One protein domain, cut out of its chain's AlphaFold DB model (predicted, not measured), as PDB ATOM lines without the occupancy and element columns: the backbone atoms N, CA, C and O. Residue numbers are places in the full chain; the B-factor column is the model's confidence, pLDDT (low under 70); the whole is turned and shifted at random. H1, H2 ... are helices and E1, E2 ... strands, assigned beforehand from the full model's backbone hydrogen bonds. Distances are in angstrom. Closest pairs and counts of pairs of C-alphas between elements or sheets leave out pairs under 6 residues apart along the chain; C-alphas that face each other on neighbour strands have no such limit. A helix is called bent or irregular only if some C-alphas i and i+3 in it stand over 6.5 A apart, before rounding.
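This is residues 4 to 192 of the 197 residues of the protein "Hypothetical protein" of Adineta ricciae (UniProt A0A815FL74). A strongly twisted six-stranded sheet forms the middle of a three-layer arrangement, with H6 and H8 covering one face and H7 the other. H5 packs on H7, H3 packs on H8, and H1 and H4 lie farthest from the middle. The 189 printed residues include eight named helices and six named strands, in chain order H1 H2 E1 H3 H4 H5 H6 E2 E3 H7 E4 E5 H8 E6; the class is mixed, helices and strands. The mixed sheet runs E1 E3 E2 E4 E5 E6. The whole is compact, with a radius of gyration of the C-alphas of 16.5 A and spans of 53 by 36 by 29 A.

E2, residues 103 to 108, and E3, residues 112 to 117, form an antiparallel hairpin, with N 105 and O 116 2.9 A apart. E1, residues 26 to 30, is the antiparallel edge strand beside E3, with N 27 and O 115 at 2.9 A. E4, residues 144 to 150, is antiparallel to E2, with N 106 and O 146 at 2.8 A. E4 and E5, residues 156 to 159, form an antiparallel hairpin, with N 157 and O 149 at 2.8 A. E6, residues 188 to 191, is the edge strand parallel to E5, with N 191 and O 158 at 2.8 A. H7, residues 124 to 136, is over E2 at a height over the sheet of 10.3 A and runs along the strands, at 7 degrees to E2 on the local plane. E3, H7 and E4 make a split strand-helix-strand unit, two strands running the same way with E2 between them; its crossover is right-handed. H6, residues 87 to 94, is on the opposite face. H8, residues 169 to 182, joins parallel neighbours E5 and E6 in a right-handed strand-helix-strand unit; it is irregular, but only just, with C-alphas 170 and 173 6.7 A apart. H3, residues 33 to 39, touches H8, closest at the C-alphas of Tyr 39 and Trp 174, 5.4 A. H5, residues 65 to 80, touches H7 with residues 67 to 74 alone, closest at the C-alphas of Arg 71 and Ile 133, 5.9 A, at a steep tilt of 59 degrees. H1, residues 4 to 11, and H2, residues 15 to 23, are each close to H5 but not clearly touching it, with closest C-alphas at 7.1 A and 7.2 A. H4, residues 52 to 63, is near H7. Every O i to N i+4 pair is within hydrogen-bond range in H1, H4, H5 and H6; the counts are 4 of 5 in H2, 8 of 9 in H7, 8 of 10 in H8 and 1 of 3 in H3, where 3 of 4 O i to N i+3 pairs are within range.

H1 begins at C-alpha 4, (-16.282, -23.521, -28.697). H5 spans 23.1 A, H8 20.8 A, E4 19.3 A and H7 18.3 A. E6 ends at C-alpha 191, (-34.149, -64.176, -13.006).

The C-alphas of Thr 4 and Gln 153 are the two farthest apart, 54.5 A. The printed part has no cut, and the link from H3 to H4 is long, 12 residues. Mean pLDDT of the printed part is 73.6; 83 residues are under 70, among them residues 4 to 24, 43 to 76 and 120 to 140.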
ATOM      1  N   THR A   4     -15.086 -24.367 -28.828       30.27
ATOM      2  CA  THR A   4     -16.282 -23.521 -28.697       30.27
ATOM      3  C   THR A   4     -17.574 -24.340 -28.637       30.27
ATOM      4  O   THR A   4     -18.469 -23.988 -27.880       30.27
ATOM      5  N   ALA A   5     -17.649 -25.473 -29.348       34.38
ATOM      6  CA  ALA A   5     -18.810 -26.371 -29.314       34.38
ATOM      7  C   ALA A   5     -18.943 -27.123 -27.974       34.38
ATOM      8  O   ALA A   5     -20.040 -27.240 -27.438       34.38
ATOM      9  N   TYR A   6     -17.818 -27.553 -27.386       36.16
ATOM     10  CA  TYR A   6     -17.791 -28.227 -26.080       36.16
ATOM     11  C   TYR A   6     -18.270 -27.312 -24.944       36.16
ATOM     12  O   TYR A   6     -19.030 -27.730 -24.077       36.16
ATOM     13  N   THR A   7     -17.878 -26.036 -24.983       35.00
ATOM     14  CA  THR A   7     -18.268 -25.058 -23.958       35.00
ATOM     15  C   THR A   7     -19.743 -24.646 -24.094       35.00
ATOM     16  O   THR A   7     -20.414 -24.429 -23.089       35.00
ATOM     17  N   PHE A   8     -20.284 -24.604 -25.321       32.75
ATOM     18  CA  PHE A   8     -21.707 -24.332 -25.575       32.75
ATOM     19  C   PHE A   8     -22.627 -25.485 -25.138       32.75
ATOM     20  O   PHE A   8     -23.702 -25.234 -24.598       32.75
ATOM     21  N   LEU A   9     -22.197 -26.740 -25.321       39.44
ATOM     22  CA  LEU A   9     -22.950 -27.927 -24.893       39.44
ATOM     23  C   LEU A   9     -23.064 -28.034 -23.362       39.44
ATOM     24  O   LEU A   9     -24.109 -28.432 -22.858       39.44
ATOM     25  N   ILE A  10     -22.030 -27.626 -22.616       42.09
ATOM     26  CA  ILE A  10     -22.060 -27.601 -21.142       42.09
ATOM     27  C   ILE A  10     -22.941 -26.453 -20.626       42.09
ATOM     28  O   ILE A  10     -23.654 -26.622 -19.641       42.09
ATOM     29  N   ALA A  11     -22.957 -25.301 -21.306       39.69
ATOM     30  CA  ALA A  11     -23.788 -24.158 -20.914       39.69
ATOM     31  C   ALA A  11     -25.302 -24.398 -21.111       39.69
ATOM     32  O   ALA A  11     -26.112 -23.757 -20.444       39.69
ATOM     33  N   HIS A  12     -25.679 -25.335 -21.990       39.38
ATOM     34  CA  HIS A  12     -27.059 -25.782 -22.219       39.38
ATOM     35  C   HIS A  12     -27.375 -27.160 -21.623       39.38
ATOM     36  O   HIS A  12     -28.459 -27.691 -21.873       39.38
ATOM     37  N   ALA A  13     -26.473 -27.729 -20.813       47.09
ATOM     38  CA  ALA A  13     -26.804 -28.828 -19.915       47.09
ATOM     39  C   ALA A  13     -27.771 -28.310 -18.841       47.09
ATOM     40  O   ALA A  13     -27.402 -27.918 -17.738       47.09
ATOM     41  N   ASP A  14     -29.022 -28.246 -19.268       50.91
ATOM     42  CA  ASP A  14     -30.224 -27.810 -18.593       50.91
ATOM     43  C   ASP A  14     -30.276 -28.270 -17.123       50.91
ATOM     44  O   ASP A  14     -29.882 -29.388 -16.782       50.91
ATOM     45  N   GLN A  15     -30.791 -27.412 -16.235       50.50
ATOM     46  CA  GLN A  15     -30.981 -27.712 -14.805       50.50
ATOM     47  C   GLN A  15     -31.711 -29.048 -14.578       50.50
ATOM     48  O   GLN A  15     -31.501 -29.707 -13.559       50.50
ATOM     49  N   SER A  16     -32.517 -29.476 -15.553       53.41
ATOM     50  CA  SER A  16     -33.202 -30.765 -15.576       53.41
ATOM     51  C   SER A  16     -32.266 -31.976 -15.440       53.41
ATOM     52  O   SER A  16     -32.648 -32.944 -14.790       53.41
ATOM     53  N   TYR A  17     -31.038 -31.939 -15.969       53.34
ATOM     54  CA  TYR A  17     -30.094 -33.066 -15.881       53.34
ATOM     55  C   TYR A  17     -29.480 -33.214 -14.494       53.34
ATOM     56  O   TYR A  17     -29.391 -34.325 -13.974       53.34
ATOM     57  N   TRP A  18     -29.091 -32.096 -13.874       52.66
ATOM     58  CA  TRP A  18     -28.612 -32.089 -12.494       52.66
ATOM     59  C   TRP A  18     -29.687 -32.631 -11.555       52.66
ATOM     60  O   TRP A  18     -29.396 -33.498 -10.732       52.66
ATOM     61  N   ASN A  19     -30.939 -32.204 -11.746       53.34
ATOM     62  CA  ASN A  19     -32.068 -32.674 -10.948       53.34
ATOM     63  C   ASN A  19     -32.221 -34.203 -10.994       53.34
ATOM     64  O   ASN A  19     -32.439 -34.798  -9.948       53.34
ATOM     65  N   VAL A  20     -31.987 -34.871 -12.133       56.56
ATOM     66  CA  VAL A  20     -32.066 -36.349 -12.222       56.56
ATOM     67  C   VAL A  20     -31.090 -37.046 -11.275       56.56
ATOM     68  O   VAL A  20     -31.474 -37.993 -10.587       56.56
ATOM     69  N   TYR A  21     -29.837 -36.593 -11.227       57.88
ATOM     70  CA  TYR A  21     -28.815 -37.200 -10.367       57.88
ATOM     71  C   TYR A  21     -29.032 -36.882  -8.888       57.88
ATOM     72  O   TYR A  21     -28.673 -37.682  -8.028       57.88
ATOM     73  N   TYR A  22     -29.639 -35.735  -8.576       57.56
ATOM     74  CA  TYR A  22     -30.052 -35.408  -7.212       57.56
ATOM     75  C   TYR A  22     -31.319 -36.165  -6.778       57.56
ATOM     76  O   TYR A  22     -31.466 -36.484  -5.600       57.56
ATOM     77  N   GLU A  23     -32.219 -36.477  -7.712       57.91
ATOM     78  CA  GLU A  23     -33.486 -37.168  -7.449       57.91
ATOM     79  C   GLU A  23     -33.338 -38.692  -7.363       57.91
ATOM     80  O   GLU A  23     -34.104 -39.344  -6.650       57.91
ATOM     81  N   CYS A  24     -32.366 -39.278  -8.066       68.94
ATOM     82  CA  CYS A  24     -32.138 -40.721  -8.074       68.94
ATOM     83  C   CYS A  24     -30.996 -41.090  -7.117       68.94
ATOM     84  O   CYS A  24     -29.842 -40.793  -7.414       68.94
ATOM     85  N   PRO A  25     -31.261 -41.797  -6.000       73.00
ATOM     86  CA  PRO A  25     -30.199 -42.313  -5.150       73.00
ATOM     87  C   PRO A  25     -29.217 -43.177  -5.945       73.00
ATOM     88  O   PRO A  25     -29.616 -44.160  -6.582       73.00
ATOM     89  N   VAL A  26     -27.934 -42.826  -5.858       80.44
ATOM     90  CA  VAL A  26     -26.830 -43.590  -6.438       80.44
ATOM     91  C   VAL A  26     -25.921 -44.116  -5.332       80.44
ATOM     92  O   VAL A  26     -25.551 -43.391  -4.410       80.44
ATOM     93  N   TYR A  27     -25.548 -45.388  -5.433       86.12
ATOM     94  CA  TYR A  27     -24.635 -46.052  -4.509       86.12
ATOM     95  C   TYR A  27     -23.413 -46.538  -5.276       86.12
ATOM     96  O   TYR A  27     -23.544 -47.307  -6.225       86.12
ATOM     97  N   LYS A  28     -22.225 -46.118  -4.837       87.62
ATOM     98  CA  LYS A  28     -20.932 -46.603  -5.330       87.62
ATOM     99  C   LYS A  28     -20.262 -47.393  -4.211       87.62
ATOM    100  O   LYS A  28     -20.003 -46.856  -3.130       87.62
ATOM    101  N   ILE A  29     -20.035 -48.679  -4.449       90.81
ATOM    102  CA  ILE A  29     -19.460 -49.615  -3.479       90.81
ATOM    103  C   ILE A  29     -18.176 -50.179  -4.070       90.81
ATOM    104  O   ILE A  29     -18.197 -50.748  -5.160       90.81
ATOM    105  N   PHE A  30     -17.064 -50.023  -3.355       91.06
ATOM    106  CA  PHE A  30     -15.791 -50.624  -3.738       91.06
ATOM    107  C   PHE A  30     -15.802 -52.133  -3.487       91.06
ATOM    108  O   PHE A  30     -16.216 -52.596  -2.424       91.06
ATOM    109  N   VAL A  31     -15.313 -52.886  -4.466       91.44
ATOM    110  CA  VAL A  31     -15.064 -54.323  -4.376       91.44
ATOM    111  C   VAL A  31     -13.682 -54.576  -4.984       91.44
ATOM    112  O   VAL A  31     -13.441 -54.120  -6.099       91.44
ATOM    113  N   PRO A  32     -12.762 -55.279  -4.301       92.56
ATOM    114  CA  PRO A  32     -11.438 -55.548  -4.857       92.56
ATOM    115  C   PRO A  32     -11.517 -56.264  -6.210       92.56
ATOM    116  O   PRO A  32     -12.339 -57.169  -6.385       92.56
ATOM    117  N   VAL A  33     -10.645 -55.889  -7.148       90.88
ATOM    118  CA  VAL A  33     -10.628 -56.452  -8.511       90.88
ATOM    119  C   VAL A  33     -10.477 -57.967  -8.468       90.88
ATOM    120  O   VAL A  33     -11.138 -58.684  -9.207       90.88
ATOM    121  N   GLU A  34      -9.669 -58.470  -7.537       93.81
ATOM    122  CA  GLU A  34      -9.391 -59.893  -7.354       93.81
ATOM    123  C   GLU A  34     -10.623 -60.668  -6.886       93.81
ATOM    124  O   GLU A  34     -10.716 -61.871  -7.116       93.81
ATOM    125  N   VAL A  35     -11.563 -60.004  -6.207       94.56
ATOM    126  CA  VAL A  35     -12.852 -60.606  -5.856       94.56
ATOM    127  C   VAL A  35     -13.708 -60.698  -7.110       94.56
ATOM    128  O   VAL A  35     -14.238 -61.766  -7.387       94.56
ATOM    129  N   ILE A  36     -13.806 -59.628  -7.901       93.25
ATOM    130  CA  ILE A  36     -14.622 -59.626  -9.123       93.25
ATOM    131  C   ILE A  36     -14.068 -60.608 -10.171       93.25
ATOM    132  O   ILE A  36     -14.842 -61.363 -10.756       93.25
ATOM    133  N   ASP A  37     -12.745 -60.670 -10.347       93.12
ATOM    134  CA  ASP A  37     -12.035 -61.593 -11.251       93.12
ATOM    135  C   ASP A  37     -12.334 -63.076 -10.960       93.12
ATOM    136  O   ASP A  37     -12.240 -63.903 -11.866       93.12
ATOM    137  N   ARG A  38     -12.698 -63.437  -9.720       95.12
ATOM    138  CA  ARG A  38     -13.052 -64.826  -9.363       95.12
ATOM    139  C   ARG A  38     -14.405 -65.263  -9.908       95.12
ATOM    140  O   ARG A  38     -14.613 -66.461 -10.071       95.12
ATOM    141  N   TYR A  39     -15.318 -64.321 -10.133       93.88
ATOM    142  CA  TYR A  39     -16.703 -64.625 -10.496       93.88
ATOM    143  C   TYR A  39     -17.048 -64.179 -11.911       93.88
ATOM    144  O   TYR A  39     -17.859 -64.819 -12.566       93.88
ATOM    145  N   LEU A  40     -16.463 -63.089 -12.402       91.19
ATOM    146  CA  LEU A  40     -16.852 -62.489 -13.673       91.19
ATOM    147  C   LEU A  40     -15.666 -62.370 -14.623       91.19
ATOM    148  O   LEU A  40     -14.544 -62.093 -14.189       91.19
ATOM    149  N   PRO A  41     -15.904 -62.524 -15.936       86.69
ATOM    150  CA  PRO A  41     -14.852 -62.360 -16.920       86.69
ATOM    151  C   PRO A  41     -14.334 -60.913 -16.913       86.69
ATOM    152  O   PRO A  41     -15.074 -59.963 -16.650       86.69
ATOM    153  N   LYS A  42     -13.046 -60.740 -17.237       78.00
ATOM    154  CA  LYS A  42     -12.384 -59.419 -17.296       78.00
ATOM    155  C   LYS A  42     -13.007 -58.478 -18.319       78.00
ATOM    156  O   LYS A  42     -12.846 -57.267 -18.237       78.00
ATOM    157  N   ARG A  43     -13.675 -59.047 -19.315       66.81
ATOM    158  CA  ARG A  43     -14.511 -58.331 -20.262       66.81
ATOM    159  C   ARG A  43     -15.788 -59.113 -20.405       66.81
ATOM    160  O   ARG A  43     -15.769 -60.338 -20.485       66.81
ATOM    161  N   LEU A  44     -16.887 -58.391 -20.495       62.53
ATOM    162  CA  LEU A  44     -18.039 -58.962 -21.150       62.53
ATOM    163  C   LEU A  44     -17.659 -59.173 -22.606       62.53
ATOM    164  O   LEU A  44     -17.453 -58.204 -23.341       62.53
ATOM    165  N   ASP A  45     -17.577 -60.434 -23.015       51.44
ATOM    166  CA  ASP A  45     -17.735 -60.775 -24.416       51.44
ATOM    167  C   ASP A  45     -19.154 -60.358 -24.786       51.44
ATOM    168  O   ASP A  45     -20.132 -61.093 -24.639       51.44
ATOM    169  N   GLY A  46     -19.295 -59.110 -25.216       43.72
ATOM    170  CA  GLY A  46     -20.453 -58.751 -25.990       43.72
ATOM    171  C   GLY A  46     -20.408 -59.647 -27.226       43.72
ATOM    172  O   GLY A  46     -19.618 -59.370 -28.124       43.72
ATOM    173  N   PHE A  47     -21.277 -60.666 -27.331       52.22
ATOM    174  CA  PHE A  47     -22.647 -60.349 -27.737       52.22
ATOM    175  C   PHE A  47     -23.560 -61.458 -28.283       52.22
ATOM    176  O   PHE A  47     -23.131 -62.382 -28.961       52.22
ATOM    177  N   SER A  48     -24.867 -61.160 -28.174       41.12
ATOM    178  CA  SER A  48     -25.828 -61.120 -29.296       41.12
ATOM    179  C   SER A  48     -26.288 -59.676 -29.689       41.12
ATOM    180  O   SER A  48     -27.388 -59.484 -30.180       41.12
ATOM    181  N   ALA A  49     -25.471 -58.618 -29.523       41.97
ATOM    182  CA  ALA A  49     -25.644 -57.240 -30.066       41.97
ATOM    183  C   ALA A  49     -25.796 -57.180 -31.555       41.97
ATOM    184  O   ALA A  49     -26.256 -56.164 -32.058       41.97
ATOM    185  N   ASN A  50     -25.293 -58.180 -32.267       42.22
ATOM    186  CA  ASN A  50     -25.328 -58.133 -33.713       42.22
ATOM    187  C   ASN A  50     -26.754 -58.370 -34.233       42.22
ATOM    188  O   ASN A  50     -26.937 -58.542 -35.434       42.22
ATOM    189  N   THR A  51     -27.776 -58.355 -33.363       52.41
ATOM    190  CA  THR A  51     -29.123 -58.034 -33.813       52.41
ATOM    191  C   THR A  51     -29.133 -56.599 -34.328       52.41
ATOM    192  O   THR A  51     -28.667 -55.656 -33.685       52.41
ATOM    193  N   TYR A  52     -29.681 -56.436 -35.526       57.50
ATOM    194  CA  TYR A  52     -29.849 -55.134 -36.157       57.50
ATOM    195  C   TYR A  52     -30.549 -54.135 -35.223       57.50
ATOM    196  O   TYR A  52     -30.150 -52.980 -35.138       57.50
ATOM    197  N   GLU A  53     -31.518 -54.602 -34.438       56.03
ATOM    198  CA  GLU A  53     -32.240 -53.801 -33.453       56.03
ATOM    199  C   GLU A  53     -31.337 -53.218 -32.358       56.03
ATOM    200  O   GLU A  53     -31.387 -52.018 -32.102       56.03
ATOM    201  N   ASN A  54     -30.457 -54.018 -31.749       51.44
ATOM    202  CA  ASN A  54     -29.530 -53.512 -30.736       51.44
ATOM    203  C   ASN A  54     -28.522 -52.534 -31.338       51.44
ATOM    204  O   ASN A  54     -28.174 -51.547 -30.694       51.44
ATOM    205  N   TYR A  55     -28.076 -52.772 -32.573       55.22
ATOM    206  CA  TYR A  55     -27.210 -51.841 -33.292       55.22
ATOM    207  C   TYR A  55     -27.911 -50.507 -33.586       55.22
ATOM    208  O   TYR A  55     -27.337 -49.455 -33.309       55.22
ATOM    209  N   ILE A  56     -29.156 -50.533 -34.073       57.78
ATOM    210  CA  ILE A  56     -29.959 -49.333 -34.342       57.78
ATOM    211  C   ILE A  56     -30.288 -48.589 -33.055       57.78
ATOM    212  O   ILE A  56     -30.080 -47.382 -33.007       57.78
ATOM    213  N   ASN A  57     -30.708 -49.286 -31.999       54.28
ATOM    214  CA  ASN A  57     -30.920 -48.684 -30.687       54.28
ATOM    215  C   ASN A  57     -29.632 -48.002 -30.230       54.28
ATOM    216  O   ASN A  57     -29.626 -46.819 -29.917       54.28
ATOM    217  N   ARG A  58     -28.503 -48.706 -30.285       55.41
ATOM    218  CA  ARG A  58     -27.202 -48.162 -29.902       55.41
ATOM    219  C   ARG A  58     -26.814 -46.927 -30.726       55.41
ATOM    220  O   ARG A  58     -26.334 -45.959 -30.148       55.41
ATOM    221  N   LEU A  59     -27.015 -46.941 -32.042       57.62
ATOM    222  CA  LEU A  59     -26.735 -45.796 -32.913       57.62
ATOM    223  C   LEU A  59     -27.671 -44.617 -32.649       57.62
ATOM    224  O   LEU A  59     -27.183 -43.507 -32.490       57.62
ATOM    225  N   TYR A  60     -28.981 -44.850 -32.578       58.94
ATOM    226  CA  TYR A  60     -29.978 -43.819 -32.299       58.94
ATOM    227  C   TYR A  60     -29.714 -43.175 -30.935       58.94
ATOM    228  O   TYR A  60     -29.619 -41.957 -30.825       58.94
ATOM    229  N   PHE A  61     -29.468 -43.996 -29.912       56.59
ATOM    230  CA  PHE A  61     -29.169 -43.517 -28.567       56.59
ATOM    231  C   PHE A  61     -27.829 -42.774 -28.470       56.59
ATOM    232  O   PHE A  61     -27.745 -41.782 -27.753       56.59
ATOM    233  N   TYR A  62     -26.777 -43.208 -29.176       54.69
ATOM    234  CA  TYR A  62     -25.482 -42.509 -29.157       54.69
ATOM    235  C   TYR A  62     -25.392 -41.317 -30.117       54.69
ATOM    236  O   TYR A  62     -24.470 -40.516 -29.978       54.69
ATOM    237  N   ALA A  63     -26.315 -41.191 -31.071       56.84
ATOM    238  CA  ALA A  63     -26.396 -40.040 -31.964       56.84
ATOM    239  C   ALA A  63     -27.038 -38.815 -31.293       56.84
ATOM    240  O   ALA A  63     -26.857 -37.699 -31.775       56.84
ATOM    241  N   GLU A  64     -27.763 -38.992 -30.183       59.97
ATOM    242  CA  GLU A  64     -28.337 -37.867 -29.449       59.97
ATOM    243  C   GLU A  64     -27.263 -37.114 -28.648       59.97
ATOM    244  O   GLU A  64     -26.669 -37.646 -27.707       59.97
ATOM    245  N   GLU A  65     -27.065 -35.830 -28.965       57.72
ATOM    246  CA  GLU A  65     -26.147 -34.927 -28.250       57.72
ATOM    247  C   GLU A  65     -26.413 -34.906 -26.733       57.72
ATOM    248  O   GLU A  65     -25.480 -34.893 -25.927       57.72
ATOM    249  N   ASN A  66     -27.684 -35.029 -26.334       56.72
ATOM    250  CA  ASN A  66     -28.103 -35.123 -24.935       56.72
ATOM    251  C   ASN A  66     -27.479 -36.322 -24.207       56.72
ATOM    252  O   ASN A  66     -27.133 -36.211 -23.032       56.72
ATOM    253  N   CYS A  67     -27.293 -37.460 -24.881       59.66
ATOM    254  CA  CYS A  67     -26.686 -38.648 -24.283       59.66
ATOM    255  C   CYS A  67     -25.174 -38.472 -24.064       59.66
ATOM    256  O   CYS A  67     -24.657 -38.903 -23.032       59.66
ATOM    257  N   MET A  68     -24.468 -37.793 -24.978       59.59
ATOM    258  CA  MET A  68     -23.042 -37.468 -24.801       59.59
ATOM    259  C   MET A  68     -22.808 -36.495 -23.637       59.59
ATOM    260  O   MET A  68     -21.891 -36.691 -22.835       59.59
ATOM    261  N   VAL A  69     -23.659 -35.472 -23.513       57.53
ATOM    262  CA  VAL A  69     -23.615 -34.509 -22.401       57.53
ATOM    263  C   VAL A  69     -23.929 -35.205 -21.077       57.53
ATOM    264  O   VAL A  69     -23.169 -35.084 -20.119       57.53
ATOM    265  N   THR A  70     -24.989 -36.017 -21.047       60.94
ATOM    266  CA  THR A  70     -25.388 -36.802 -19.868       60.94
ATOM    267  C   THR A  70     -24.252 -37.709 -19.387       60.94
ATOM    268  O   THR A  70     -24.013 -37.780 -18.187       60.94
ATOM    269  N   ARG A  71     -23.513 -38.352 -20.303       63.44
ATOM    270  CA  ARG A  71     -22.346 -39.184 -19.969       63.44
ATOM    271  C   ARG A  71     -21.245 -38.388 -19.273       63.44
ATOM    272  O   ARG A  71     -20.795 -38.803 -18.216       63.44
ATOM    273  N   THR A  72     -20.831 -37.265 -19.860       63.28
ATOM    274  CA  THR A  72     -19.741 -36.439 -19.307       63.28
ATOM    275  C   THR A  72     -20.099 -35.950 -17.904       63.28
ATOM    276  O   THR A  72     -19.324 -36.115 -16.970       63.28
ATOM    277  N   LEU A  73     -21.328 -35.455 -17.732       65.19
ATOM    278  CA  LEU A  73     -21.827 -35.003 -16.432       65.19
ATOM    279  C   LEU A  73     -21.950 -36.142 -15.420       65.19
ATOM    280  O   LEU A  73     -21.746 -35.930 -14.229       65.19
ATOM    281  N   PHE A  74     -22.306 -37.346 -15.870       68.56
ATOM    282  CA  PHE A  74     -22.369 -38.492 -14.979       68.56
ATOM    283  C   PHE A  74     -20.993 -38.975 -14.543       68.56
ATOM    284  O   PHE A  74     -20.848 -39.351 -13.385       68.56
ATOM    285  N   ASP A  75     -20.007 -38.987 -15.442       68.44
ATOM    286  CA  ASP A  75     -18.631 -39.348 -15.103       68.44
ATOM    287  C   ASP A  75     -18.115 -38.406 -13.999       68.44
ATOM    288  O   ASP A  75     -17.694 -38.877 -12.938       68.44
ATOM    289  N   ASP A  76     -18.309 -37.095 -14.179       69.94
ATOM    290  CA  ASP A  76     -17.994 -36.076 -13.170       69.94
ATOM    291  C   ASP A  76     -18.776 -36.295 -11.859       69.94
ATOM    292  O   ASP A  76     -18.215 -36.224 -10.761       69.94
ATOM    293  N   TYR A  77     -20.074 -36.605 -11.951       73.00
ATOM    294  CA  TYR A  77     -20.928 -36.856 -10.788       73.00
ATOM    295  C   TYR A  77     -20.490 -38.102 -10.006       73.00
ATOM    296  O   TYR A  77     -20.277 -38.012  -8.801       73.00
ATOM    297  N   ILE A  78     -20.312 -39.253 -10.668       71.00
ATOM    298  CA  ILE A  78     -19.919 -40.541 -10.066       71.00
ATOM    299  C   ILE A  78     -18.582 -40.459  -9.356       71.00
ATOM    300  O   ILE A  78     -18.389 -41.125  -8.331       71.00
ATOM    301  N   ASP A  79     -17.636 -39.710  -9.908       73.81
ATOM    302  CA  ASP A  79     -16.336 -39.519  -9.279       73.81
ATOM    303  C   ASP A  79     -16.427 -38.622  -8.041       73.81
ATOM    304  O   ASP A  79     -15.670 -38.827  -7.092       73.81
ATOM    305  N   GLY A  80     -17.434 -37.745  -7.980       72.44
ATOM    306  CA  GLY A  80     -17.820 -37.010  -6.777       72.44
ATOM    307  C   GLY A  80     -18.644 -37.802  -5.750       72.44
ATOM    308  O   GLY A  80     -18.746 -37.364  -4.603       72.44
ATOM    309  N   ILE A  81     -19.227 -38.959  -6.102       72.06
ATOM    310  CA  ILE A  81     -20.032 -39.752  -5.157       72.06
ATOM    311  C   ILE A  81     -19.125 -40.374  -4.088       72.06
ATOM    312  O   ILE A  81     -18.243 -41.177  -4.423       72.06
ATOM    313  N   PRO A  82     -19.370 -40.101  -2.793       69.31
ATOM    314  CA  PRO A  82     -18.621 -40.736  -1.724       69.31
ATOM    315  C   PRO A  82     -18.921 -42.236  -1.676       69.31
ATOM    316  O   PRO A  82     -20.050 -42.682  -1.895       69.31
ATOM    317  N   PHE A  83     -17.909 -43.030  -1.332       72.25
ATOM    318  CA  PHE A  83     -18.101 -44.459  -1.115       72.25
ATOM    319  C   PHE A  83     -19.144 -44.703  -0.028       72.25
ATOM    320  O   PHE A  83     -19.082 -44.129   1.060       72.25
ATOM    321  N   THR A  84     -20.094 -45.589  -0.319       67.94
ATOM    322  CA  THR A  84     -21.052 -46.034   0.696       67.94
ATOM    323  C   THR A  84     -20.483 -47.221   1.471       67.94
ATOM    324  O   THR A  84     -19.724 -48.030   0.937       67.94
ATOM    325  N   VAL A  85     -20.818 -47.291   2.762       64.81
ATOM    326  CA  VAL A  85     -20.055 -48.040   3.779       64.81
ATOM    327  C   VAL A  85     -20.077 -49.565   3.565       64.81
ATOM    328  O   VAL A  85     -19.161 -50.250   4.006       64.81
ATOM    329  N   SER A  86     -21.091 -50.124   2.890       85.81
ATOM    330  CA  SER A  86     -21.111 -51.536   2.459       85.81
ATOM    331  C   SER A  86     -22.286 -51.851   1.525       85.81
ATOM    332  O   SER A  86     -23.320 -51.181   1.570       85.81
ATOM    333  N   LEU A  87     -22.176 -52.946   0.760       91.19
ATOM    334  CA  LEU A  87     -23.311 -53.557   0.050       91.19
ATOM    335  C   LEU A  87     -24.475 -53.868   1.005       91.19
ATOM    336  O   LEU A  87     -25.630 -53.623   0.672       91.19
ATOM    337  N   MET A  88     -24.168 -54.312   2.224       90.94
ATOM    338  CA  MET A  88     -25.159 -54.589   3.263       90.94
ATOM    339  C   MET A  88     -26.038 -53.369   3.577       90.94
ATOM    340  O   MET A  88     -27.251 -53.505   3.708       90.94
ATOM    341  N   HIS A  89     -25.455 -52.167   3.654       89.00
ATOM    342  CA  HIS A  89     -26.225 -50.942   3.883       89.00
ATOM    343  C   HIS A  89     -27.211 -50.660   2.742       89.00
ATOM    344  O   HIS A  89     -28.363 -50.307   2.995       89.00
ATOM    345  N   PHE A  90     -26.770 -50.833   1.492       91.75
ATOM    346  CA  PHE A  90     -27.642 -50.700   0.326       91.75
ATOM    347  C   PHE A  90     -28.797 -51.709   0.380       91.75
ATOM    348  O   PHE A  90     -29.955 -51.313   0.271       91.75
ATOM    349  N   LEU A  91     -28.502 -52.987   0.633       93.31
ATOM    350  CA  LEU A  91     -29.514 -54.045   0.690       93.31
ATOM    351  C   LEU A  91     -30.528 -53.819   1.819       93.31
ATOM    352  O   LEU A  91     -31.721 -53.983   1.601       93.31
ATOM    353  N   GLN A  92     -30.085 -53.359   2.993       91.19
ATOM    354  CA  GLN A  92     -30.977 -52.990   4.101       91.19
ATOM    355  C   GLN A  92     -31.884 -51.798   3.782       91.19
ATOM    356  O   GLN A  92     -32.966 -51.678   4.356       91.19
ATOM    357  N   LYS A  93     -31.433 -50.866   2.933       90.56
ATOM    358  CA  LYS A  93     -32.292 -49.786   2.437       90.56
ATOM    359  C   LYS A  93     -33.287 -50.317   1.418       90.56
ATOM    360  O   LYS A  93     -34.469 -50.018   1.540       90.56
ATOM    361  N   LEU A  94     -32.816 -51.121   0.467       91.75
ATOM    362  CA  LEU A  94     -33.658 -51.723  -0.559       91.75
ATOM    363  C   LEU A  94     -34.757 -52.601   0.060       91.75
ATOM    364  O   LEU A  94     -35.905 -52.483  -0.339       91.75
ATOM    365  N   SER A  95     -34.454 -53.375   1.107       91.88
ATOM    366  CA  SER A  95     -35.441 -54.218   1.798       91.88
ATOM    367  C   SER A  95     -36.489 -53.454   2.614       91.88
ATOM    368  O   SER A  95     -37.384 -54.058   3.201       91.88
ATOM    369  N   LYS A  96     -36.325 -52.136   2.770       91.06
ATOM    370  CA  LYS A  96     -37.289 -51.257   3.448       91.06
ATOM    371  C   LYS A  96     -38.185 -50.516   2.460       91.06
ATOM    372  O   LYS A  96     -39.096 -49.811   2.901       91.06
ATOM    373  N   GLU A  97     -37.921 -50.636   1.161       88.50
ATOM    374  CA  GLU A  97     -38.799 -50.087   0.135       88.50
ATOM    375  C   GLU A  97     -40.133 -50.837   0.175       88.50
ATOM    376  O   GLU A  97     -40.180 -52.063   0.160       88.50
ATOM    377  N   LYS A  98     -41.229 -50.084   0.292       82.38
ATOM    378  CA  LYS A  98     -42.587 -50.649   0.361       82.38
ATOM    379  C   LYS A  98     -43.217 -50.840  -1.014       82.38
ATOM    380  O   LYS A  98     -44.223 -51.529  -1.125       82.38
ATOM    381  N   ASP A  99     -42.678 -50.163  -2.020       82.75
ATOM    382  CA  ASP A  99     -43.160 -50.241  -3.391       82.75
ATOM    383  C   ASP A  99     -42.376 -51.339  -4.138       82.75
ATOM    384  O   ASP A  99     -41.178 -51.163  -4.383       82.75
ATOM    385  N   PRO A 100     -43.023 -52.456  -4.525       75.50
ATOM    386  CA  PRO A 100     -42.365 -53.560  -5.226       75.50
ATOM    387  C   PRO A 100     -41.930 -53.188  -6.651       75.50
ATOM    388  O   PRO A 100     -41.193 -53.932  -7.299       75.50
ATOM    389  N   MET A 101     -42.359 -52.030  -7.166       80.38
ATOM    390  CA  MET A 101     -41.873 -51.503  -8.438       80.38
ATOM    391  C   MET A 101     -40.475 -50.893  -8.312       80.38
ATOM    392  O   MET A 101     -39.894 -50.525  -9.336       80.38
ATOM    393  N   VAL A 102     -39.940 -50.734  -7.090       85.50
ATOM    394  CA  VAL A 102     -38.653 -50.065  -6.866       85.50
ATOM    395  C   VAL A 102     -37.522 -50.948  -7.330       85.50
ATOM    396  O   VAL A 102     -37.176 -51.946  -6.707       85.50
ATOM    397  N   ARG A 103     -36.910 -50.522  -8.432       87.12
ATOM    398  CA  ARG A 103     -35.772 -51.191  -9.046       87.12
ATOM    399  C   ARG A 103     -34.565 -50.283  -9.046       87.12
ATOM    400  O   ARG A 103     -34.674 -49.065  -9.202       87.12
ATOM    401  N   TYR A 104     -33.406 -50.904  -8.937       88.62
ATOM    402  CA  TYR A 104     -32.131 -50.261  -9.179       88.62
ATOM    403  C   TYR A 104     -31.494 -50.910 -10.395       88.62
ATOM    404  O   TYR A 104     -31.309 -52.124 -10.410       88.62
ATOM    405  N   ASN A 105     -31.118 -50.109 -11.388       86.50
ATOM    406  CA  ASN A 105     -30.126 -50.574 -12.347       86.50
ATOM    407  C   ASN A 105     -28.805 -50.713 -11.599       86.50
ATOM    408  O   ASN A 105     -28.465 -49.853 -10.781       86.50
ATOM    409  N   PHE A 106     -28.049 -51.758 -11.893       88.62
ATOM    410  CA  PHE A 106     -26.704 -51.889 -11.380       88.62
ATOM    411  C   PHE A 106     -25.722 -52.306 -12.457       88.62
ATOM    412  O   PHE A 106     -26.061 -53.006 -13.412       88.62
ATOM    413  N   VAL A 107     -24.484 -51.873 -12.266       86.94
ATOM    414  CA  VAL A 107     -23.342 -52.272 -13.076       86.94
ATOM    415  C   VAL A 107     -22.221 -52.738 -12.169       86.94
ATOM    416  O   VAL A 107     -21.929 -52.136 -11.135       86.94
ATOM    417  N   ILE A 108     -21.587 -53.821 -12.600       89.69
ATOM    418  CA  ILE A 108     -20.356 -54.339 -12.025       89.69
ATOM    419  C   ILE A 108     -19.224 -53.906 -12.943       89.69
ATOM    420  O   ILE A 108     -19.256 -54.193 -14.140       89.69
ATOM    421  N   THR A 109     -18.247 -53.202 -12.385       87.31
ATOM    422  CA  THR A 109     -17.029 -52.780 -13.087       87.31
ATOM    423  C   THR A 109     -15.821 -53.576 -12.598       87.31
ATOM    424  O   THR A 109     -15.994 -54.555 -11.880       87.31
ATOM    425  N   ASP A 110     -14.599 -53.162 -12.938       87.12
ATOM    426  CA  ASP A 110     -13.376 -53.793 -12.429       87.12
ATOM    427  C   ASP A 110     -13.260 -53.784 -10.907       87.12
ATOM    428  O   ASP A 110     -12.735 -54.734 -10.341       87.12
ATOM    429  N   ASN A 111     -13.741 -52.738 -10.239       88.69
ATOM    430  CA  ASN A 111     -13.548 -52.559  -8.799       88.69
ATOM    431  C   ASN A 111     -14.736 -51.921  -8.072       88.69
ATOM    432  O   ASN A 111     -14.620 -51.525  -6.910       88.69
ATOM    433  N   TYR A 112     -15.881 -51.790  -8.741       88.88
ATOM    434  CA  TYR A 112     -17.062 -51.182  -8.139       88.88
ATOM    435  C   TYR A 112     -18.351 -51.891  -8.523       88.88
ATOM    436  O   TYR A 112     -18.526 -52.295  -9.675       88.88
ATOM    437  N   LEU A 113     -19.275 -51.922  -7.565       90.56
ATOM    438  CA  LEU A 113     -20.705 -52.050  -7.809       90.56
ATOM    439  C   LEU A 113     -21.319 -50.652  -7.779       90.56
ATOM    440  O   LEU A 113     -21.116 -49.899  -6.821       90.56
ATOM    441  N   ILE A 114     -22.056 -50.310  -8.827       87.69
ATOM    442  CA  ILE A 114     -22.758 -49.032  -8.941       87.69
ATOM    443  C   ILE A 114     -24.243 -49.343  -9.052       87.69
ATOM    444  O   ILE A 114     -24.624 -50.080  -9.954       87.69
ATOM    445  N   PHE A 115     -25.060 -48.785  -8.162       87.75
ATOM    446  CA  PHE A 115     -26.518 -48.928  -8.164       87.75
ATOM    447  C   PHE A 115     -27.166 -47.565  -8.371       87.75
ATOM    448  O   PHE A 115     -26.784 -46.604  -7.709       87.75
ATOM    449  N   ILE A 116     -28.165 -47.489  -9.245       83.19
ATOM    450  CA  ILE A 116     -28.899 -46.262  -9.567       83.19
ATOM    451  C   ILE A 116     -30.387 -46.575  -9.520       83.19
ATOM    452  O   ILE A 116     -30.850 -47.473 -10.229       83.19
ATOM    453  N   ARG A 117     -31.141 -45.845  -8.693       85.06
ATOM    454  CA  ARG A 117     -32.598 -46.016  -8.620       85.06
ATOM    455  C   ARG A 117     -33.223 -45.703  -9.978       85.06
ATOM    456  O   ARG A 117     -32.928 -44.671 -10.573       85.06
ATOM    457  N   VAL A 118     -34.111 -46.571 -10.451       78.06
ATOM    458  CA  VAL A 118     -34.908 -46.307 -11.652       78.06
ATOM    459  C   VAL A 118     -36.053 -45.362 -11.274       78.06
ATOM    460  O   VAL A 118     -36.818 -45.679 -10.362       78.06
ATOM    461  N   PRO A 119     -36.213 -44.209 -11.940       70.62
ATOM    462  CA  PRO A 119     -37.297 -43.294 -11.622       70.62
ATOM    463  C   PRO A 119     -38.652 -43.877 -12.058       70.62
ATOM    464  O   PRO A 119     -38.836 -44.356 -13.183       70.62
ATOM    465  N   HIS A 120     -39.623 -43.839 -11.143       61.91
ATOM    466  CA  HIS A 120     -40.950 -44.433 -11.342       61.91
ATOM    467  C   HIS A 120     -41.906 -43.512 -12.094       61.91
ATOM    468  O   HIS A 120     -42.686 -43.998 -12.912       61.91
ATOM    469  N   PHE A 121     -41.817 -42.206 -11.825       56.19
ATOM    470  CA  PHE A 121     -42.816 -41.194 -12.194       56.19
ATOM    471  C   PHE A 121     -42.451 -40.349 -13.416       56.19
ATOM    472  O   PHE A 121     -43.204 -39.463 -13.802       56.19
ATOM    473  N   THR A 122     -41.304 -40.604 -14.033       53.31
ATOM    474  CA  THR A 122     -40.824 -39.814 -15.168       53.31
ATOM    475  C   THR A 122     -41.068 -40.541 -16.488       53.31
ATOM    476  O   THR A 122     -41.016 -41.771 -16.538       53.31
ATOM    477  N   ASP A 123     -41.288 -39.763 -17.549       58.31
ATOM    478  CA  ASP A 123     -41.418 -40.194 -18.948       58.31
ATOM    479  C   ASP A 123     -40.432 -41.323 -19.329       58.31
ATOM    480  O   ASP A 123     -39.316 -41.416 -18.805       58.31
ATOM    481  N   ARG A 124     -40.830 -42.172 -20.286       58.94
ATOM    482  CA  ARG A 124     -40.038 -43.259 -20.889       58.94
ATOM    483  C   ARG A 124     -38.610 -42.810 -21.212       58.94
ATOM    484  O   ARG A 124     -37.667 -43.566 -20.983       58.94
ATOM    485  N   ASN A 125     -38.451 -41.562 -21.647       59.09
ATOM    486  CA  ASN A 125     -37.164 -40.925 -21.918       59.09
ATOM    487  C   ASN A 125     -36.204 -40.928 -20.714       59.09
ATOM    488  O   ASN A 125     -35.025 -41.233 -20.871       59.09
ATOM    489  N   PHE A 126     -36.678 -40.664 -19.496       59.12
ATOM    490  CA  PHE A 126     -35.824 -40.640 -18.301       59.12
ATOM    491  C   PHE A 126     -35.397 -42.035 -17.844       59.12
ATOM    492  O   PHE A 126     -34.239 -42.234 -17.459       59.12
ATOM    493  N   ARG A 127     -36.292 -43.027 -17.945       60.28
ATOM    494  CA  ARG A 127     -35.944 -44.432 -17.674       60.28
ATOM    495  C   ARG A 127     -34.845 -44.919 -18.616       60.28
ATOM    496  O   ARG A 127     -33.940 -45.621 -18.175       60.28
ATOM    497  N   LEU A 128     -34.902 -44.519 -19.887       60.88
ATOM    498  CA  LEU A 128     -33.852 -44.801 -20.868       60.88
ATOM    499  C   LEU A 128     -32.540 -44.085 -20.503       60.88
ATOM    500  O   LEU A 128     -31.490 -44.725 -20.460       60.88
ATOM    501  N   ARG A 129     -32.582 -42.800 -20.122       61.22
ATOM    502  CA  ARG A 129     -31.390 -42.021 -19.720       61.22
ATOM    503  C   ARG A 129     -30.630 -42.637 -18.540       61.22
ATOM    504  O   ARG A 129     -29.418 -42.810 -18.644       61.22
ATOM    505  N   CYS A 130     -31.312 -43.063 -17.469       60.69
ATOM    506  CA  CYS A 130     -30.669 -43.729 -16.319       60.69
ATOM    507  C   CYS A 130     -29.935 -45.026 -16.717       60.69
ATOM    508  O   CYS A 130     -28.909 -45.385 -16.138       60.69
ATOM    509  N   LYS A 131     -30.427 -45.727 -17.744       66.19
ATOM    510  CA  LYS A 131     -29.805 -46.950 -18.277       66.19
ATOM    511  C   LYS A 131     -28.528 -46.626 -19.060       66.19
ATOM    512  O   LYS A 131     -27.501 -47.271 -18.848       66.19
ATOM    513  N   HIS A 132     -28.552 -45.580 -19.891       62.72
ATOM    514  CA  HIS A 132     -27.367 -45.095 -20.613       62.72
ATOM    515  C   HIS A 132     -26.278 -44.591 -19.680       62.72
ATOM    516  O   HIS A 132     -25.117 -44.941 -19.864       62.72
ATOM    517  N   ILE A 133     -26.656 -43.829 -18.663       62.62
ATOM    518  CA  ILE A 133     -25.783 -43.364 -17.585       62.62
ATOM    519  C   ILE A 133     -24.937 -44.522 -17.019       62.62
ATOM    520  O   ILE A 133     -23.711 -44.438 -16.927       62.62
ATOM    521  N   THR A 134     -25.582 -45.661 -16.752       62.16
ATOM    522  CA  THR A 134     -24.931 -46.823 -16.134       62.16
ATOM    523  C   THR A 134     -23.964 -47.554 -17.087       62.16
ATOM    524  O   THR A 134     -22.903 -48.004 -16.663       62.16
ATOM    525  N   ILE A 135     -24.291 -47.666 -18.381       60.50
ATOM    526  CA  ILE A 135     -23.481 -48.416 -19.369       60.50
ATOM    527  C   ILE A 135     -22.388 -47.552 -20.017       60.50
ATOM    528  O   ILE A 135     -21.277 -48.022 -20.268       60.50
ATOM    529  N   SER A 136     -22.696 -46.290 -20.321       55.59
ATOM    530  CA  SER A 136     -21.851 -45.414 -21.145       55.59
ATOM    531  C   SER A 136     -20.631 -44.857 -20.407       55.59
ATOM    532  O   SER A 136     -19.594 -44.649 -21.035       55.59
ATOM    533  N   SER A 137     -20.718 -44.694 -19.087       55.59
ATOM    534  CA  SER A 137     -19.629 -44.197 -18.232       55.59
ATOM    535  C   SER A 137     -18.441 -45.145 -18.139       55.59
ATOM    536  O   SER A 137     -17.295 -44.743 -17.961       55.59
ATOM    537  N   ARG A 138     -18.695 -46.449 -18.258       59.91
ATOM    538  CA  ARG A 138     -17.723 -47.471 -17.863       59.91
ATOM    539  C   ARG A 138     -17.473 -48.520 -18.922       59.91
ATOM    540  O   ARG A 138     -16.735 -49.444 -18.612       59.91
ATOM    541  N   ALA A 139     -18.032 -48.398 -20.131       60.34
ATOM    542  CA  ALA A 139     -17.999 -49.410 -21.196       60.34
ATOM    543  C   ALA A 139     -16.700 -50.254 -21.323       60.34
ATOM    544  O   ALA A 139     -16.833 -51.460 -21.513       60.34
ATOM    545  N   PRO A 140     -15.462 -49.718 -21.181       61.22
ATOM    546  CA  PRO A 140     -14.254 -50.561 -21.192       61.22
ATOM    547  C   PRO A 140     -14.059 -51.477 -19.964       61.22
ATOM    548  O   PRO A 140     -13.343 -52.466 -20.065       61.22
ATOM    549  N   SER A 141     -14.675 -51.151 -18.831       73.06
ATOM    550  CA  SER A 141     -14.556 -51.820 -17.525       73.06
ATOM    551  C   SER A 141     -15.845 -52.501 -17.054       73.06
ATOM    552  O   SER A 141     -15.851 -53.091 -15.979       73.06
ATOM    553  N   VAL A 142     -16.955 -52.408 -17.802       81.19
ATOM    554  CA  VAL A 142     -18.211 -53.082 -17.427       81.19
ATOM    555  C   VAL A 142     -18.034 -54.591 -17.578       81.19
ATOM    556  O   VAL A 142     -17.635 -55.087 -18.632       81.19
ATOM    557  N   ARG A 143     -18.378 -55.316 -16.514       86.00
ATOM    558  CA  ARG A 143     -18.321 -56.781 -16.399       86.00
ATOM    559  C   ARG A 143     -19.686 -57.433 -16.249       86.00
ATOM    560  O   ARG A 143     -19.821 -58.627 -16.488       86.00
ATOM    561  N   TYR A 144     -20.696 -56.662 -15.855       87.75
ATOM    562  CA  TYR A 144     -22.094 -57.078 -15.832       87.75
ATOM    563  C   TYR A 144     -23.003 -55.851 -15.709       87.75
ATOM    564  O   TYR A 144     -22.603 -54.861 -15.094       87.75
ATOM    565  N   ALA A 145     -24.228 -55.925 -16.232       85.88
ATOM    566  CA  ALA A 145     -25.294 -54.988 -15.885       85.88
ATOM    567  C   ALA A 145     -26.635 -55.710 -15.742       85.88
ATOM    568  O   ALA A 145     -26.904 -56.680 -16.449       85.88
ATOM    569  N   GLY A 146     -27.485 -55.205 -14.859       87.62
ATOM    570  CA  GLY A 146     -28.827 -55.730 -14.650       87.62
ATOM    571  C   GLY A 146     -29.672 -54.802 -13.793       87.62
ATOM    572  O   GLY A 146     -29.296 -53.660 -13.529       87.62
ATOM    573  N   GLU A 147     -30.808 -55.310 -13.344       89.81
ATOM    574  CA  GLU A 147     -31.693 -54.699 -12.363       89.81
ATOM    575  C   GLU A 147     -31.696 -55.551 -11.083       89.81
ATOM    576  O   GLU A 147     -31.617 -56.782 -11.137       89.81
ATOM    577  N   ILE A 148     -31.785 -54.882  -9.932       93.12
ATOM    578  CA  ILE A 148     -32.004 -55.492  -8.620       93.12
ATOM    579  C   ILE A 148     -33.210 -54.854  -7.932       93.12
ATOM    580  O   ILE A 148     -33.391 -53.632  -7.980       93.12
ATOM    581  N   TRP A 149     -34.028 -55.677  -7.285       93.56
ATOM    582  CA  TRP A 149     -35.145 -55.236  -6.453       93.56
ATOM    583  C   TRP A 149     -35.421 -56.226  -5.323       93.56
ATOM    584  O   TRP A 149     -34.850 -57.316  -5.288       93.56
ATOM    585  N   HIS A 150     -36.255 -55.821  -4.370       93.44
ATOM    586  CA  HIS A 150     -36.710 -56.666  -3.267       93.44
ATOM    587  C   HIS A 150     -38.171 -57.040  -3.503       93.44
ATOM    588  O   HIS A 150     -38.976 -56.166  -3.829       93.44
ATOM    589  N   ASP A 151     -38.490 -58.330  -3.434       89.62
ATOM    590  CA  ASP A 151     -39.854 -58.819  -3.637       89.62
ATOM    591  C   ASP A 151     -40.654 -58.897  -2.330       89.62
ATOM    592  O   ASP A 151     -40.129 -58.770  -1.223       89.62
ATOM    593  N   GLU A 152     -41.960 -59.124  -2.463       87.38
ATOM    594  CA  GLU A 152     -42.877 -59.252  -1.325       87.38
ATOM    595  C   GLU A 152     -42.586 -60.492  -0.461       87.38
ATOM    596  O   GLU A 152     -42.993 -60.555   0.699       87.38
ATOM    597  N   GLN A 153     -41.878 -61.482  -1.012       85.31
ATOM    598  CA  GLN A 153     -41.472 -62.712  -0.334       85.31
ATOM    599  C   GLN A 153     -40.166 -62.538   0.458       85.31
ATOM    600  O   GLN A 153     -39.753 -63.454   1.170       85.31
ATOM    601  N   GLY A 154     -39.536 -61.364   0.382       85.62
ATOM    602  CA  GLY A 154     -38.324 -61.041   1.116       85.62
ATOM    603  C   GLY A 154     -37.021 -61.376   0.383       85.62
ATOM    604  O   GLY A 154     -35.956 -61.237   0.991       85.62
ATOM    605  N   ASN A 155     -37.069 -61.778  -0.888       90.44
ATOM    606  CA  ASN A 155     -35.892 -62.105  -1.692       90.44
ATOM    607  C   ASN A 155     -35.364 -60.884  -2.447       90.44
ATOM    608  O   ASN A 155     -36.115 -60.024  -2.908       90.44
ATOM    609  N   PHE A 156     -34.046 -60.842  -2.641       94.25
ATOM    610  CA  PHE A 156     -33.429 -59.923  -3.590       94.25
ATOM    611  C   PHE A 156     -33.396 -60.567  -4.968       94.25
ATOM    612  O   PHE A 156     -32.700 -61.558  -5.198       94.25
ATOM    613  N   LEU A 157     -34.137 -59.987  -5.897       94.62
ATOM    614  CA  LEU A 157     -34.219 -60.459  -7.265       94.62
ATOM    615  C   LEU A 157     -33.176 -59.729  -8.106       94.62
ATOM    616  O   LEU A 157     -33.106 -58.503  -8.080       94.62
ATOM    617  N   ILE A 158     -32.353 -60.485  -8.828       94.25
ATOM    618  CA  ILE A 158     -31.320 -59.973  -9.731       94.25
ATOM    619  C   ILE A 158     -31.593 -60.522 -11.123       94.25
ATOM    620  O   ILE A 158     -31.750 -61.728 -11.300       94.25
ATOM    621  N   ASN A 159     -31.582 -59.657 -12.129       91.25
ATOM    622  CA  ASN A 159     -31.614 -60.087 -13.522       91.25
ATOM    623  C   ASN A 159     -30.338 -59.666 -14.267       91.25
ATOM    624  O   ASN A 159     -29.413 -59.068 -13.709       91.25
ATOM    625  N   ASN A 160     -30.291 -59.999 -15.549       86.56
ATOM    626  CA  ASN A 160     -29.296 -59.538 -16.510       86.56
ATOM    627  C   ASN A 160     -29.897 -58.551 -17.511       86.56
ATOM    628  O   ASN A 160     -29.441 -58.493 -18.638       86.56
ATOM    629  N   SER A 161     -30.951 -57.816 -17.176       79.31
ATOM    630  CA  SER A 161     -31.556 -56.864 -18.103       79.31
ATOM    631  C   SER A 161     -31.498 -55.478 -17.505       79.31
ATOM    632  O   SER A 161     -32.287 -55.134 -16.634       79.31
ATOM    633  N   SER A 162     -30.578 -54.658 -18.007       67.31
ATOM    634  CA  SER A 162     -30.598 -53.217 -17.758       67.31
ATOM    635  C   SER A 162     -31.399 -52.476 -18.840       67.31
ATOM    636  O   SER A 162     -31.288 -51.261 -18.977       67.31
ATOM    637  N   GLY A 163     -32.188 -53.186 -19.660       63.06
ATOM    638  CA  GLY A 163     -32.985 -52.675 -20.786       63.06
ATOM    639  C   GLY A 163     -32.218 -52.446 -22.094       63.06
ATOM    640  O   GLY A 163     -32.699 -52.834 -23.147       63.06
ATOM    641  N   THR A 164     -31.036 -51.832 -22.048       58.28
ATOM    642  CA  THR A 164     -30.205 -51.552 -23.244       58.28
ATOM    643  C   THR A 164     -28.993 -52.471 -23.365       58.28
ATOM    644  O   THR A 164     -28.304 -52.482 -24.385       58.28
ATOM    645  N   TYR A 165     -28.721 -53.244 -22.318       68.12
ATOM    646  CA  TYR A 165     -27.685 -54.254 -22.294       68.12
ATOM    647  C   TYR A 165     -28.192 -55.471 -21.531       68.12
ATOM    648  O   TYR A 165     -28.863 -55.353 -20.502       68.12
ATOM    649  N   ARG A 166     -27.861 -56.638 -22.076       75.69
ATOM    650  CA  ARG A 166     -28.182 -57.919 -21.480       75.69
ATOM    651  C   ARG A 166     -26.956 -58.827 -21.510       75.69
ATOM    652  O   ARG A 166     -26.663 -59.387 -22.569       75.69
ATOM    653  N   PRO A 167     -26.200 -58.949 -20.398       78.88
ATOM    654  CA  PRO A 167     -25.190 -59.989 -20.266       78.88
ATOM    655  C   PRO A 167     -25.779 -61.364 -20.576       78.88
ATOM    656  O   PRO A 167     -26.971 -61.585 -20.385       78.88
ATOM    657  N   ALA A 168     -24.953 -62.311 -21.015       81.44
ATOM    658  CA  ALA A 168     -25.419 -63.673 -21.256       81.44
ATOM    659  C   ALA A 168     -26.068 -64.267 -19.991       81.44
ATOM    660  O   ALA A 168     -25.537 -64.107 -18.892       81.44
ATOM    661  N   ASP A 169     -27.185 -64.982 -20.151       85.56
ATOM    662  CA  ASP A 169     -27.944 -65.593 -19.043       85.56
ATOM    663  C   ASP A 169     -27.051 -66.467 -18.136       85.56
ATOM    664  O   ASP A 169     -27.232 -66.507 -16.921       85.56
ATOM    665  N   GLN A 170     -26.018 -67.096 -18.711       88.62
ATOM    666  CA  GLN A 170     -25.022 -67.904 -17.993       88.62
ATOM    667  C   GLN A 170     -24.228 -67.137 -16.921       88.62
ATOM    668  O   GLN A 170     -23.619 -67.761 -16.057       88.62
ATOM    669  N   LEU A 171     -24.213 -65.801 -16.970       89.44
ATOM    670  CA  LEU A 171     -23.513 -64.961 -15.998       89.44
ATOM    671  C   LEU A 171     -24.347 -64.703 -14.738       89.44
ATOM    672  O   LEU A 171     -23.775 -64.345 -13.711       89.44
ATOM    673  N   ILE A 172     -25.671 -64.912 -14.773       92.25
ATOM    674  CA  ILE A 172     -26.543 -64.668 -13.612       92.25
ATOM    675  C   ILE A 172     -26.116 -65.502 -12.394       92.25
ATOM    676  O   ILE A 172     -25.940 -64.912 -11.326       92.25
ATOM    677  N   PRO A 173     -25.870 -66.828 -12.502       93.69
ATOM    678  CA  PRO A 173     -25.407 -67.612 -11.359       93.69
ATOM    679  C   PRO A 173     -24.085 -67.100 -10.776       93.69
ATOM    680  O   PRO A 173     -23.896 -67.129  -9.563       93.69
ATOM    681  N   TRP A 174     -23.177 -66.596 -11.615       94.56
ATOM    682  CA  TRP A 174     -21.892 -66.060 -11.159       94.56
ATOM    683  C   TRP A 174     -22.055 -64.726 -10.431       94.56
ATOM    684  O   TRP A 174     -21.435 -64.508  -9.390       94.56
ATOM    685  N   VAL A 175     -22.949 -63.860 -10.916       94.94
ATOM    686  CA  VAL A 175     -23.329 -62.635 -10.203       94.94
ATOM    687  C   VAL A 175     -23.976 -62.965  -8.866       94.94
ATOM    688  O   VAL A 175     -23.599 -62.381  -7.855       94.94
ATOM    689  N   MET A 176     -24.890 -63.934  -8.817       95.19
ATOM    690  CA  MET A 176     -25.479 -64.370  -7.550       95.19
ATOM    691  C   MET A 176     -24.417 -64.876  -6.573       95.19
ATOM    692  O   MET A 176     -24.475 -64.552  -5.393       95.19
ATOM    693  N   GLN A 177     -23.429 -65.645  -7.039       95.31
ATOM    694  CA  GLN A 177     -22.323 -66.104  -6.194       95.31
ATOM    695  C   GLN A 177     -21.477 -64.942  -5.663       95.31
ATOM    696  O   GLN A 177     -21.137 -64.945  -4.481       95.31
ATOM    697  N   LEU A 178     -21.190 -63.933  -6.490       95.69
ATOM    698  CA  LEU A 178     -20.515 -62.713  -6.049       95.69
ATOM    699  C   LEU A 178     -21.340 -61.971  -4.984       95.69
ATOM    700  O   LEU A 178     -20.803 -61.600  -3.944       95.69
ATOM    701  N   PHE A 179     -22.642 -61.780  -5.201       95.44
ATOM    702  CA  PHE A 179     -23.517 -61.106  -4.236       95.44
ATOM    703  C   PHE A 179     -23.646 -61.897  -2.925       95.44
ATOM    704  O   PHE A 179     -23.539 -61.307  -1.853       95.44
ATOM    705  N   ASN A 180     -23.769 -63.225  -2.994       93.81
ATOM    706  CA  ASN A 180     -23.738 -64.110  -1.826       93.81
ATOM    707  C   ASN A 180     -22.396 -64.029  -1.086       93.81
ATOM    708  O   ASN A 180     -22.375 -63.963   0.137       93.81
ATOM    709  N   TYR A 181     -21.268 -63.980  -1.800       94.50
ATOM    710  CA  TYR A 181     -19.953 -63.793  -1.183       94.50
ATOM    711  C   TYR A 181     -19.856 -62.452  -0.442       94.50
ATOM    712  O   TYR A 181     -19.360 -62.388   0.682       94.50
ATOM    713  N   LEU A 182     -20.363 -61.378  -1.049       93.75
ATOM    714  CA  LEU A 182     -20.353 -60.033  -0.468       93.75
ATOM    715  C   LEU A 182     -21.418 -59.834   0.624       93.75
ATOM    716  O   LEU A 182     -21.358 -58.860   1.376       93.75
ATOM    717  N   SER A 183     -22.434 -60.694   0.698       93.44
ATOM    718  CA  SER A 183     -23.563 -60.592   1.630       93.44
ATOM    719  C   SER A 183     -24.139 -61.980   1.950       93.44
ATOM    720  O   SER A 183     -25.248 -62.298   1.528       93.44
ATOM    721  N   PRO A 184     -23.423 -62.802   2.743       90.31
ATOM    722  CA  PRO A 184     -23.730 -64.228   2.927       90.31
ATOM    723  C   PRO A 184     -25.037 -64.523   3.670       90.31
ATOM    724  O   PRO A 184     -25.527 -65.645   3.624       90.31
ATOM    725  N   ASN A 185     -25.609 -63.526   4.347       88.19
ATOM    726  CA  ASN A 185     -26.854 -63.665   5.108       88.19
ATOM    727  C   ASN A 185     -28.095 -63.213   4.319       88.19
ATOM    728  O   ASN A 185     -29.167 -63.085   4.905       88.19
ATOM    729  N   MET A 186     -27.947 -62.906   3.028       88.31
ATOM    730  CA  MET A 186     -29.033 -62.423   2.174       88.31
ATOM    731  C   MET A 186     -29.428 -63.489   1.154       88.31
ATOM    732  O   MET A 186     -28.577 -64.201   0.629       88.31
ATOM    733  N   CYS A 187     -30.726 -63.587   0.863       87.56
ATOM    734  CA  CYS A 187     -31.246 -64.484  -0.164       87.56
ATOM    735  C   CYS A 187     -31.312 -63.742  -1.503       87.56
ATOM    736  O   CYS A 187     -32.078 -62.785  -1.643       87.56
ATOM    737  N   PHE A 188     -30.519 -64.188  -2.476       93.06
ATOM    738  CA  PHE A 188     -30.579 -63.693  -3.848       93.06
ATOM    739  C   PHE A 188     -31.194 -64.740  -4.766       93.06
ATOM    740  O   PHE A 188     -30.832 -65.916  -4.704       93.06
ATOM    741  N   GLN A 189     -32.053 -64.298  -5.677       93.88
ATOM    742  CA  GLN A 189     -32.612 -65.124  -6.735       93.88
ATOM    743  C   GLN A 189     -32.338 -64.487  -8.097       93.88
ATOM    744  O   GLN A 189     -32.639 -63.321  -8.345       93.88
ATOM    745  N   GLY A 190     -31.753 -65.283  -8.985       90.56
ATOM    746  CA  GLY A 190     -31.485 -64.908 -10.364       90.56
ATOM    747  C   GLY A 190     -32.714 -65.110 -11.237       90.56
ATOM    748  O   GLY A 190     -33.344 -66.167 -11.181       90.56
ATOM    749  N   ILE A 191     -33.032 -64.121 -12.065       88.94
ATOM    750  CA  ILE A 191     -34.149 -64.176 -13.006       88.94
ATOM    751  C   ILE A 191     -33.623 -63.945 -14.416       88.94
ATOM    752  O   ILE A 191     -33.113 -62.874 -14.742       88.94
ATOM    753  N   THR A 192     -33.791 -64.950 -15.270       75.62
ATOM    754  CA  THR A 192     -33.645 -64.804 -16.719       75.62
ATOM    755  C   THR A 192     -35.009 -64.445 -17.296       75.62
ATOM    756  O   THR A 192     -35.904 -65.290 -17.333       75.62
TER     757      THR A 192